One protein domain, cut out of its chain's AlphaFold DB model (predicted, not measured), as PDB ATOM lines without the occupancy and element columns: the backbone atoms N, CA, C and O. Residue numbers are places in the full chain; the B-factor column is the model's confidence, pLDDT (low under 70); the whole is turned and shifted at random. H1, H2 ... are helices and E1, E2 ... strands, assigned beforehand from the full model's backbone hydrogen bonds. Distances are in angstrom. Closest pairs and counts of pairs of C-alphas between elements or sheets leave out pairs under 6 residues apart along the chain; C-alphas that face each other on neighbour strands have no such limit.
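AT A GLANCE: This is residues 991 to 1083 of the 1084 residues of an uncharacterized protein of Haemophilus haemolyticus (UniProt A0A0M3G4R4). A twisted sheet of four long strands, E1 to E4, has one end of the long helix H1 packed on one face, making two layers; residues 991 to 1007 of H1 stick out as an arm. The printed part has 93 residues, in the order H1 E1 E2 E3 E4, class mixed. The sheet E1 - E2 - E3 - E4 is a meander, each strand the antiparallel neighbour of the one before. The whole is only just extended, close to loose, with radius of gyration of the C-alphas 18.7 A and spans of 64 by 27 by 16 A.

IN THESE COORDINATES: E1 is residues 1032 to 1041, 29.9 A; E2 1044 to 1054, 33.9 A; E3 1060 to 1069, 31.8 A; E4 1074 to 1082, 28.4 A, ending at C-alpha 1082 (200.660, 215.156, 178.895). H1, residues 991 to 1021, 45.6 A, begins at C-alpha 991 (167.993, 210.784, 221.490), with a kink of 29 degrees near 1003.

HOW THE PARTS SIT: Hairpins E1 and E2, E2 and E3, E3 and E4 have N 1037 and O 1048 at 2.9 A, N 1051 and O 1064 at 2.9 A, and N 1065 and O 1077 at 2.8 A, within hydrogen-bond range. Edge strands E1 and E4 are apart. H1 is on the sheet; its closest C-alphas to E1 are Ala 1019 and Val 1038, 4.0 A. In H1, 16 of 27 O i to N i+4 pairs are within range.

THE WHOLE: The C-alphas farthest apart, Asn 991 and Asp 1056, are 64.4 A apart. The printed part has no cut and no long link. Residues 1030 to 1031 have pLDDT under 70.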
ATOM      1  N   ASN A 991     167.846 211.802 222.534       86.62
ATOM      2  CA  ASN A 991     167.993 210.784 221.490       86.62
ATOM      3  C   ASN A 991     169.186 211.060 220.556       86.62
ATOM      4  O   ASN A 991     169.911 210.129 220.201       86.62
ATOM      5  N   ALA A 992     169.439 212.324 220.198       84.19
ATOM      6  CA  ALA A 992     170.573 212.696 219.346       84.19
ATOM      7  C   ALA A 992     171.933 212.366 219.996       84.19
ATOM      8  O   ALA A 992     172.796 211.749 219.365       84.19
ATOM      9  N   VAL A 993     172.103 212.696 221.284       85.75
ATOM     10  CA  VAL A 993     173.338 212.417 222.047       85.75
ATOM     11  C   VAL A 993     173.634 210.910 222.128       85.75
ATOM     12  O   VAL A 993     174.790 210.497 222.019       85.75
ATOM     13  N   GLY A 994     172.602 210.065 222.238       81.81
ATOM     14  CA  GLY A 994     172.756 208.605 222.282       81.81
ATOM     15  C   GLY A 994     173.372 207.982 221.019       81.81
ATOM     16  O   GLY A 994     174.011 206.929 221.103       81.81
ATOM     17  N   ASN A 995     173.233 208.627 219.856       83.62
ATOM     18  CA  ASN A 995     173.801 208.138 218.594       83.62
ATOM     19  C   ASN A 995     175.276 208.535 218.409       83.62
ATOM     20  O   ASN A 995     176.060 207.734 217.897       83.62
ATOM     21  N   LEU A 996     175.684 209.716 218.889       82.88
ATOM     22  CA  LEU A 996     177.074 210.197 218.836       82.88
ATOM     23  C   LEU A 996     178.059 209.234 219.520       82.88
ATOM     24  O   LEU A 996     179.100 208.900 218.953       82.88
ATOM     25  N   ASN A 997     177.688 208.698 220.686       80.31
ATOM     26  CA  ASN A 997     178.525 207.749 221.428       80.31
ATOM     27  C   ASN A 997     178.772 206.427 220.671       80.31
ATOM     28  O   ASN A 997     179.808 205.794 220.868       80.31
ATOM     29  N   LYS A 998     177.866 206.017 219.769       81.06
ATOM     30  CA  LYS A 998     178.053 204.826 218.917       81.06
ATOM     31  C   LYS A 998     179.037 205.094 217.773       81.06
ATOM     32  O   LYS A 998     179.853 204.227 217.456       81.06
ATOM     33  N   LEU A 999     178.998 206.294 217.188       83.31
ATOM     34  CA  LEU A 999     179.879 206.703 216.089       83.31
ATOM     35  C   LEU A 999     181.356 206.759 216.521       83.31
ATOM     36  O   LEU A 999     182.232 206.302 215.783       83.31
ATOM     37  N   GLN A1000     181.633 207.230 217.741       81.12
ATOM     38  CA  GLN A1000     182.991 207.307 218.300       81.12
ATOM     39  C   GLN A1000     183.723 205.949 218.266       81.12
ATOM     40  O   GLN A1000     184.905 205.878 217.921       81.12
ATOM     41  N   GLY A1001     183.013 204.851 218.552       77.44
ATOM     42  CA  GLY A1001     183.569 203.493 218.496       77.44
ATOM     43  C   GLY A1001     183.908 203.009 217.080       77.44
ATOM     44  O   GLY A1001     184.802 202.178 216.910       77.44
ATOM     45  N   GLN A1002     183.241 203.539 216.050       84.19
ATOM     46  CA  GLN A1002     183.496 203.183 214.649       84.19
ATOM     47  C   GLN A1002     184.721 203.920 214.085       84.19
ATOM     48  O   GLN A1002     185.538 203.306 213.396       84.19
ATOM     49  N   ILE A1003     184.897 205.204 214.427       84.81
ATOM     50  CA  ILE A1003     186.009 206.048 213.948       84.81
ATOM     51  C   ILE A1003     187.376 205.453 214.330       84.81
ATOM     52  O   ILE A1003     188.261 205.337 213.478       84.81
ATOM     53  N   ASN A1004     187.525 204.976 215.570       80.94
ATOM     54  CA  ASN A1004     188.761 204.341 216.048       80.94
ATOM     55  C   ASN A1004     189.183 203.123 215.198       80.94
ATOM     56  O   ASN A1004     190.372 202.838 215.056       80.94
ATOM     57  N   LYS A1005     188.219 202.413 214.596       80.25
ATOM     58  CA  LYS A1005     188.470 201.233 213.754       80.25
ATOM     59  C   LYS A1005     188.896 201.604 212.326       80.25
ATOM     60  O   LYS A1005     189.625 200.841 211.696       80.25
ATOM     61  N   LEU A1006     188.487 202.777 211.833       86.12
ATOM     62  CA  LEU A1006     188.897 203.321 210.532       86.12
ATOM     63  C   LEU A1006     190.341 203.851 210.557       86.12
ATOM     64  O   LEU A1006     191.104 203.585 209.629       86.12
ATOM     65  N   GLY A1007     190.737 204.549 211.628       83.38
ATOM     66  CA  GLY A1007     192.078 205.137 211.749       83.38
ATOM     67  C   GLY A1007     193.213 204.114 211.604       83.38
ATOM     68  O   GLY A1007     194.187 204.362 210.894       83.38
ATOM     69  N   ASN A1008     193.052 202.926 212.197       79.88
ATOM     70  CA  ASN A1008     194.044 201.847 212.115       79.88
ATOM     71  C   ASN A1008     194.245 201.315 210.684       79.88
ATOM     72  O   ASN A1008     195.380 201.024 210.309       79.88
ATOM     73  N   ARG A1009     193.177 201.253 209.873       87.00
ATOM     74  CA  ARG A1009     193.250 200.889 208.446       87.00
ATOM     75  C   ARG A1009     193.957 201.959 207.625       87.00
ATOM     76  O   ARG A1009     194.953 201.678 206.966       87.00
ATOM     77  N   MET A1010     193.521 203.214 207.757       79.69
ATOM     78  CA  MET A1010     194.101 204.338 207.016       79.69
ATOM     79  C   MET A1010     195.618 204.474 207.239       79.69
ATOM     80  O   MET A1010     196.359 204.691 206.280       79.69
ATOM     81  N   ASN A1011     196.102 204.283 208.473       87.19
ATOM     82  CA  ASN A1011     197.536 204.315 208.786       87.19
ATOM     83  C   ASN A1011     198.339 203.251 208.006       87.19
ATOM     84  O   ASN A1011     199.461 203.520 207.576       87.19
ATOM     85  N   ALA A1012     197.761 202.069 207.768       77.25
ATOM     86  CA  ALA A1012     198.393 201.012 206.982       77.25
ATOM     87  C   ALA A1012     198.334 201.293 205.474       77.25
ATOM     88  O   ALA A1012     199.334 201.103 204.779       77.25
ATOM     89  N   GLY A1013     197.222 201.834 204.963       85.69
ATOM     90  CA  GLY A1013     197.137 202.332 203.584       85.69
ATOM     91  C   GLY A1013     198.170 203.433 203.287       85.69
ATOM     92  O   GLY A1013     198.774 203.458 202.209       85.69
ATOM     93  N   MET A1014     198.460 204.299 204.266       82.75
ATOM     94  CA  MET A1014     199.525 205.304 204.153       82.75
ATOM     95  C   MET A1014     200.927 204.689 204.155       82.75
ATOM     96  O   MET A1014     201.774 205.157 203.394       82.75
ATOM     97  N   ALA A1015     201.175 203.609 204.904       85.06
ATOM     98  CA  ALA A1015     202.415 202.845 204.752       85.06
ATOM     99  C   ALA A1015     202.551 202.284 203.318       85.06
ATOM    100  O   ALA A1015     203.623 202.416 202.719       85.06
ATOM    101  N   THR A1016     201.474 201.744 202.722       86.88
ATOM    102  CA  THR A1016     201.473 201.272 201.319       86.88
ATOM    103  C   THR A1016     201.805 202.398 200.345       86.88
ATOM    104  O   THR A1016     202.604 202.234 199.424       86.88
ATOM    105  N   SER A1017     201.228 203.574 200.585       82.94
ATOM    106  CA  SER A1017     201.428 204.767 199.762       82.94
ATOM    107  C   SER A1017     202.863 205.292 199.868       82.94
ATOM    108  O   SER A1017     203.458 205.650 198.856       82.94
ATOM    109  N   ALA A1018     203.463 205.260 201.063       86.31
ATOM    110  CA  ALA A1018     204.868 205.608 201.270       86.31
ATOM    111  C   ALA A1018     205.816 204.652 200.523       86.31
ATOM    112  O   ALA A1018     206.771 205.103 199.891       86.31
ATOM    113  N   ALA A1019     205.512 203.348 200.504       85.81
ATOM    114  CA  ALA A1019     206.262 202.381 199.702       85.81
ATOM    115  C   ALA A1019     206.178 202.684 198.190       85.81
ATOM    116  O   ALA A1019     207.182 202.579 197.487       85.81
ATOM    117  N   MET A1020     205.007 203.111 197.694       85.56
ATOM    118  CA  MET A1020     204.799 203.514 196.293       85.56
ATOM    119  C   MET A1020     205.398 204.885 195.931       85.56
ATOM    120  O   MET A1020     205.709 205.134 194.762       85.56
ATOM    121  N   ALA A1021     205.543 205.796 196.895       85.19
ATOM    122  CA  ALA A1021     206.097 207.130 196.663       85.19
ATOM    123  C   ALA A1021     207.589 207.072 196.294       85.19
ATOM    124  O   ALA A1021     208.038 207.817 195.427       85.19
ATOM    125  N   ASN A1022     208.325 206.115 196.867       82.75
ATOM    126  CA  ASN A1022     209.758 205.892 196.639       82.75
ATOM    127  C   ASN A1022     210.103 205.291 195.250       82.75
ATOM    128  O   ASN A1022     211.243 204.900 195.003       82.75
ATOM    129  N   LEU A1023     209.135 205.219 194.329       84.69
ATOM    130  CA  LEU A1023     209.285 204.698 192.966       84.69
ATOM    131  C   LEU A1023     209.610 205.837 191.974       84.69
ATOM    132  O   LEU A1023     208.793 206.741 191.767       84.69
ATOM    133  N   LEU A1024     210.798 205.778 191.356       77.62
ATOM    134  CA  LEU A1024     211.363 206.807 190.459       77.62
ATOM    135  C   LEU A1024     210.616 206.931 189.115       77.62
ATOM    136  O   LEU A1024     209.952 205.998 188.665       77.62
ATOM    137  N   GLN A1025     210.775 208.081 188.446       78.81
ATOM    138  CA  GLN A1025     210.128 208.411 187.166       78.81
ATOM    139  C   GLN A1025     211.141 208.855 186.082       78.81
ATOM    140  O   GLN A1025     212.199 209.395 186.419       78.81
ATOM    141  N   PRO A1026     210.842 208.641 184.783       77.00
ATOM    142  CA  PRO A1026     211.630 209.156 183.658       77.00
ATOM    143  C   PRO A1026     211.418 210.667 183.450       77.00
ATOM    144  O   PRO A1026     210.448 211.236 183.944       77.00
ATOM    145  N   HIS A1027     212.318 211.318 182.706       70.00
ATOM    146  CA  HIS A1027     212.372 212.784 182.572       70.00
ATOM    147  C   HIS A1027     212.746 213.290 181.161       70.00
ATOM    148  O   HIS A1027     213.085 214.462 180.998       70.00
ATOM    149  N   LYS A1028     212.722 212.430 180.134       71.81
ATOM    150  CA  LYS A1028     212.978 212.798 178.727       71.81
ATOM    151  C   LYS A1028     211.942 212.166 177.790       71.81
ATOM    152  O   LYS A1028     211.494 211.055 178.086       71.81
ATOM    153  N   PRO A1029     211.625 212.799 176.643       76.38
ATOM    154  CA  PRO A1029     210.915 212.145 175.546       76.38
ATOM    155  C   PRO A1029     211.520 210.768 175.220       76.38
ATOM    156  O   PRO A1029     212.738 210.636 175.110       76.38
ATOM    157  N   GLY A1030     210.677 209.741 175.112       68.25
ATOM    158  CA  GLY A1030     211.071 208.376 174.737       68.25
ATOM    159  C   GLY A1030     211.770 207.516 175.809       68.25
ATOM    160  O   GLY A1030     212.393 206.505 175.464       68.25
ATOM    161  N   GLN A1031     211.695 207.855 177.102       68.50
ATOM    162  CA  GLN A1031     212.422 207.160 178.183       68.50
ATOM    163  C   GLN A1031     211.527 206.265 179.070       68.50
ATOM    164  O   GLN A1031     210.493 206.736 179.533       68.50
ATOM    165  N   SER A1032     211.957 205.026 179.383       79.62
ATOM    166  CA  SER A1032     211.313 204.089 180.346       79.62
ATOM    167  C   SER A1032     212.107 203.896 181.656       79.62
ATOM    168  O   SER A1032     213.315 204.126 181.668       79.62
ATOM    169  N   VAL A1033     211.463 203.407 182.730       74.88
ATOM    170  CA  VAL A1033     212.100 202.950 183.995       74.88
ATOM    171  C   VAL A1033     211.234 201.917 184.760       74.88
ATOM    172  O   VAL A1033     210.026 201.842 184.533       74.88
ATOM    173  N   ALA A1034     211.826 201.146 185.685       72.81
ATOM    174  CA  ALA A1034     211.144 200.241 186.630       72.81
ATOM    175  C   ALA A1034     211.820 200.270 188.021       72.81
ATOM    176  O   ALA A1034     213.025 200.503 188.093       72.81
ATOM    177  N   THR A1035     211.065 200.088 189.119       85.00
ATOM    178  CA  THR A1035     211.520 200.333 190.514       85.00
ATOM    179  C   THR A1035     210.758 199.534 191.596       85.00
ATOM    180  O   THR A1035     209.719 198.933 191.318       85.00
ATOM    181  N   ALA A1036     211.260 199.549 192.843       85.75
ATOM    182  CA  ALA A1036     210.633 198.972 194.046       85.75
ATOM    183  C   ALA A1036     210.923 199.810 195.315       85.75
ATOM    184  O   ALA A1036     211.874 200.590 195.320       85.75
ATOM    185  N   GLY A1037     210.123 199.656 196.381       79.81
ATOM    186  CA  GLY A1037     210.235 200.438 197.623       79.81
ATOM    187  C   GLY A1037     209.475 199.857 198.830       79.81
ATOM    188  O   GLY A1037     208.689 198.920 198.707       79.81
ATOM    189  N   VAL A1038     209.714 200.422 200.021       87.94
ATOM    190  CA  VAL A1038     209.107 200.019 201.312       87.94
ATOM    191  C   VAL A1038     208.614 201.230 202.108       87.94
ATOM    192  O   VAL A1038     209.058 202.353 201.862       87.94
ATOM    193  N   GLY A1039     207.694 201.009 203.053       81.62
ATOM    194  CA  GLY A1039     207.079 202.062 203.864       81.62
ATOM    195  C   GLY A1039     206.708 201.606 205.279       81.62
ATOM    196  O   GLY A1039     206.238 200.492 205.495       81.62
ATOM    197  N   GLN A1040     206.905 202.496 206.249       86.94
ATOM    198  CA  GLN A1040     206.535 202.340 207.660       86.94
ATOM    199  C   GLN A1040     205.799 203.609 208.096       86.94
ATOM    200  O   GLN A1040     206.260 204.716 207.813       86.94
ATOM    201  N   HIS A1041     204.660 203.471 208.773       82.56
ATOM    202  CA  HIS A1041     203.885 204.603 209.276       82.56
ATOM    203  C   HIS A1041     203.113 204.234 210.549       82.56
ATOM    204  O   HIS A1041     202.210 203.405 210.510       82.56
ATOM    205  N   LYS A1042     203.447 204.880 211.679       74.50
ATOM    206  CA  LYS A1042     202.717 204.819 212.967       74.50
ATOM    207  C   LYS A1042     202.190 203.415 213.323       74.50
ATOM    208  O   LYS A1042     200.986 203.170 213.357       74.50
ATOM    209  N   ASN A1043     203.124 202.502 213.594       77.44
ATOM    210  CA  ASN A1043     202.885 201.099 213.961       77.44
ATOM    211  C   ASN A1043     202.195 200.242 212.874       77.44
ATOM    212  O   ASN A1043     201.700 199.161 213.183       77.44
ATOM    213  N   GLN A1044     202.176 200.687 211.613       85.69
ATOM    214  CA  GLN A1044     201.756 199.910 210.440       85.69
ATOM    215  C   GLN A1044     202.858 199.923 209.362       85.69
ATOM    216  O   GLN A1044     203.609 200.893 209.254       85.69
ATOM    217  N   ALA A1045     202.965 198.864 208.552       81.56
ATOM    218  CA  ALA A1045     204.069 198.660 207.604       81.56
ATOM    219  C   ALA A1045     203.600 198.112 206.245       81.56
ATOM    220  O   ALA A1045     202.548 197.475 206.174       81.56
ATOM    221  N   ALA A1046     204.376 198.351 205.177       89.00
ATOM    222  CA  ALA A1046     204.039 197.953 203.805       89.00
ATOM    223  C   ALA A1046     205.234 197.908 202.817       89.00
ATOM    224  O   ALA A1046     206.327 198.409 203.093       89.00
ATOM    225  N   VAL A1047     204.993 197.354 201.621       85.88
ATOM    226  CA  VAL A1047     205.960 197.163 200.511       85.88
ATOM    227  C   VAL A1047     205.319 197.455 199.142       85.88
ATOM    228  O   VAL A1047     204.107 197.282 199.018       85.88
ATOM    229  N   ALA A1048     206.088 197.889 198.124       89.31
ATOM    230  CA  ALA A1048     205.584 198.194 196.773       89.31
ATOM    231  C   ALA A1048     206.605 198.073 195.602       89.31
ATOM    232  O   ALA A1048     207.818 198.042 195.804       89.31
ATOM    233  N   VAL A1049     206.096 198.052 194.360       84.69
ATOM    234  CA  VAL A1049     206.815 197.934 193.061       84.69
ATOM    235  C   VAL A1049     206.190 198.821 191.964       84.69
ATOM    236  O   VAL A1049     205.027 199.197 192.103       84.69
ATOM    237  N   GLY A1050     206.895 199.139 190.859       83.31
ATOM    238  CA  GLY A1050     206.322 199.892 189.720       83.31
ATOM    239  C   GLY A1050     207.170 200.073 188.438       83.31
ATOM    240  O   GLY A1050     208.334 199.684 188.374       83.31
ATOM    241  N   TYR A1051     206.563 200.681 187.406       86.81
ATOM    242  CA  TYR A1051     207.062 200.873 186.022       86.81
ATOM    243  C   TYR A1051     206.613 202.235 185.438       86.81
ATOM    244  O   TYR A1051     205.591 202.762 185.875       86.81
ATOM    245  N   SER A1052     207.323 202.844 184.471       81.12
ATOM    246  CA  SER A1052     206.917 204.106 183.788       81.12
ATOM    247  C   SER A1052     207.590 204.338 182.414       81.12
ATOM    248  O   SER A1052     208.685 203.823 182.193       81.12
ATOM    249  N   ARG A1053     206.993 205.148 181.507       81.56
ATOM    250  CA  ARG A1053     207.593 205.604 180.217       81.56
ATOM    251  C   ARG A1053     207.029 206.941 179.681       81.56
ATOM    252  O   ARG A1053     205.821 207.103 179.690       81.56
ATOM    253  N   ILE A1054     207.849 207.838 179.112       81.38
ATOM    254  CA  ILE A1054     207.417 209.033 178.330       81.38
ATOM    255  C   ILE A1054     207.459 208.749 176.809       81.38
ATOM    256  O   ILE A1054     208.308 207.987 176.346       81.38
ATOM    257  N   SER A1055     206.549 209.348 176.028       83.25
ATOM    258  CA  SER A1055     206.437 209.217 174.565       83.25
ATOM    259  C   SER A1055     207.506 209.993 173.791       83.25
ATOM    260  O   SER A1055     208.115 210.938 174.292       83.25
ATOM    261  N   ASP A1056     207.723 209.615 172.533       80.75
ATOM    262  CA  ASP A1056     208.857 210.110 171.741       80.75
ATOM    263  C   ASP A1056     208.645 211.547 171.222       80.75
ATOM    264  O   ASP A1056     209.598 212.309 171.092       80.75
ATOM    265  N   ASN A1057     207.389 211.974 171.033       73.88
ATOM    266  CA  ASN A1057     207.039 213.381 170.789       73.88
ATOM    267  C   ASN A1057     207.101 214.255 172.058       73.88
ATOM    268  O   ASN A1057     206.746 215.428 172.001       73.88
ATOM    269  N   GLY A1058     207.459 213.681 173.212       74.19
ATOM    270  CA  GLY A1058     207.460 214.324 174.526       74.19
ATOM    271  C   GLY A1058     206.076 214.560 175.130       74.19
ATOM    272  O   GLY A1058     205.978 214.731 176.338       74.19
ATOM    273  N   LYS A1059     205.004 214.537 174.328       78.00
ATOM    274  CA  LYS A1059     203.683 215.036 174.731       78.00
ATOM    275  C   LYS A1059     202.841 214.086 175.583       78.00
ATOM    276  O   LYS A1059     201.766 214.487 175.997       78.00
ATOM    277  N   TYR A1060     203.291 212.867 175.883       78.31
ATOM    278  CA  TYR A1060     202.567 211.906 176.725       78.31
ATOM    279  C   TYR A1060     203.523 211.117 177.636       78.31
ATOM    280  O   TYR A1060     204.705 210.985 177.336       78.31
ATOM    281  N   GLY A1061     203.034 210.517 178.722       84.69
ATOM    282  CA  GLY A1061     203.816 209.550 179.507       84.69
ATOM    283  C   GLY A1061     202.997 208.782 180.542       84.69
ATOM    284  O   GLY A1061     202.008 209.306 181.031       84.69
ATOM    285  N   VAL A1062     203.384 207.543 180.860       84.69
ATOM    286  CA  VAL A1062     202.630 206.551 181.650       84.69
ATOM    287  C   VAL A1062     203.392 206.032 182.877       84.69
ATOM    288  O   VAL A1062     204.624 206.013 182.875       84.69
ATOM    289  N   ARG A1063     202.666 205.539 183.895       87.25
ATOM    290  CA  ARG A1063     203.189 204.872 185.111       87.25
ATOM    291  C   ARG A1063     202.264 203.736 185.595       87.25
ATOM    292  O   ARG A1063     201.066 203.781 185.342       87.25
ATOM    293  N   PHE A1064     202.811 202.756 186.320       86.75
ATOM    294  CA  PHE A1064     202.116 201.661 187.022       86.75
ATOM    295  C   PHE A1064     202.800 201.344 188.372       86.75
ATOM    296  O   PHE A1064     204.023 201.471 188.461       86.75
ATOM    297  N   SER A1065     202.061 200.915 189.406       87.00
ATOM    298  CA  SER A1065     202.613 200.455 190.699       87.00
ATOM    299  C   SER A1065     201.653 199.588 191.541       87.00
ATOM    300  O   SER A1065     200.439 199.701 191.393       87.00
ATOM    301  N   MET A1066     202.175 198.747 192.451       86.69
ATOM    302  CA  MET A1066     201.410 197.826 193.328       86.69
ATOM    303  C   MET A1066     202.097 197.597 194.695       86.69
ATOM    304  O   MET A1066     203.318 197.669 194.748       86.69
ATOM    305  N   GLY A1067     201.351 197.323 195.781       85.94
ATOM    306  CA  GLY A1067     201.872 197.096 197.147       85.94
ATOM    307  C   GLY A1067     200.844 196.575 198.179       85.94
ATOM    308  O   GLY A1067     199.660 196.499 197.863       85.94
ATOM    309  N   ALA A1068     201.272 196.206 199.399       85.12
ATOM    310  CA  ALA A1068     200.419 195.600 200.454       85.12
ATOM    311  C   ALA A1068     200.891 195.886 201.904       85.12
ATOM    312  O   ALA A1068     202.072 196.189 202.089       85.12
ATOM    313  N   ASN A1069     200.001 195.779 202.915       88.38
ATOM    314  CA  ASN A1069     200.245 196.241 204.304       88.38
ATOM    315  C   ASN A1069     199.792 195.327 205.479       88.38
ATOM    316  O   ASN A1069     199.126 194.309 205.306       88.38
ATOM    317  N   THR A1070     200.129 195.749 206.708       85.19
ATOM    318  CA  THR A1070     199.858 195.067 207.996       85.19
ATOM    319  C   THR A1070     198.394 194.977 208.449       85.19
ATOM    320  O   THR A1070     198.124 194.277 209.421       85.19
ATOM    321  N   GLN A1071     197.440 195.636 207.782       87.69
ATOM    322  CA  GLN A1071     195.998 195.420 208.011       87.69
ATOM    323  C   GLN A1071     195.407 194.396 207.021       87.69
ATOM    324  O   GLN A1071     194.201 194.154 207.032       87.69
ATOM    325  N   GLY A1072     196.251 193.784 206.179       76.38
ATOM    326  CA  GLY A1072     195.855 192.832 205.139       76.38
ATOM    327  C   GLY A1072     195.374 193.490 203.843       76.38
ATOM    328  O   GLY A1072     194.877 192.798 202.958       76.38
ATOM    329  N   GLU A1073     195.499 194.812 203.715       83.19
ATOM    330  CA  GLU A1073     195.024 195.551 202.544       83.19
ATOM    331  C   GLU A1073     196.097 195.585 201.439       83.19
ATOM    332  O   GLU A1073     197.301 195.685 201.702       83.19
ATOM    333  N   VAL A1074     195.646 195.521 200.185       85.00
ATOM    334  CA  VAL A1074     196.474 195.524 198.968       85.00
ATOM    335  C   VAL A1074     196.054 196.704 198.091       85.00
ATOM    336  O   VAL A1074     194.881 197.068 198.044       85.00
ATOM    337  N   THR A1075     197.002 197.327 197.396       82.44
ATOM    338  CA  THR A1075     196.777 198.524 196.574       82.44
ATOM    339  C   THR A1075     197.524 198.409 195.248       82.44
ATOM    340  O   THR A1075     198.653 197.923 195.205       82.44
ATOM    341  N   SER A1076     196.936 198.904 194.163       86.81
ATOM    342  CA  SER A1076     197.607 199.103 192.876       86.81
ATOM    343  C   SER A1076     197.118 200.385 192.202       86.81
ATOM    344  O   SER A1076     196.115 200.968 192.615       86.81
ATOM    345  N   GLY A1077     197.848 200.865 191.198       84.12
ATOM    346  CA  GLY A1077     197.507 202.090 190.483       84.12
ATOM    347  C   GLY A1077     198.310 202.283 189.201       84.12
ATOM    348  O   GLY A1077     199.374 201.692 189.015       84.12
ATOM    349  N   ALA A1078     197.795 203.135 188.322       83.81
ATOM    350  CA  ALA A1078     198.415 203.527 187.062       83.81
ATOM    351  C   ALA A1078     198.151 205.013 186.784       83.81
ATOM    352  O   ALA A1078     197.245 205.601 187.372       83.81
ATOM    353  N   ALA A1079     198.928 205.620 185.889       79.38
ATOM    354  CA  ALA A1079     198.742 207.007 185.473       79.38
ATOM    355  C   ALA A1079     199.134 207.222 184.007       79.38
ATOM    356  O   ALA A1079     199.952 206.480 183.458       79.38
ATOM    357  N   VAL A1080     198.591 208.286 183.414       84.44
ATOM    358  CA  VAL A1080     199.068 208.901 182.171       84.44
ATOM    359  C   VAL A1080     199.047 210.427 182.326       84.44
ATOM    360  O   VAL A1080     198.170 210.961 183.001       84.44
ATOM    361  N   GLY A1081     200.011 211.126 181.732       77.44
ATOM    362  CA  GLY A1081     200.117 212.586 181.707       77.44
ATOM    363  C   GLY A1081     200.460 213.111 180.311       77.44
ATOM    364  O   GLY A1081     200.797 212.327 179.423       77.44
ATOM    365  N   TYR A1082     200.368 214.431 180.136       75.19
ATOM    366  CA  TYR A1082     200.660 215.156 178.895       75.19
ATOM    367  C   TYR A1082     201.625 216.314 179.181       75.19
ATOM    368  O   TYR A1082     201.507 216.967 180.217       75.19
ATOM    369  N   PHE A1083     202.548 216.585 178.259       73.19
ATOM    370  CA  PHE A1083     203.530 217.673 178.354       73.19
ATOM    371  C   PHE A1083     203.475 218.513 177.065       73.19
ATOM    372  O   PHE A1083     203.130 217.987 176.006       73.19
TER     373      PHE A1083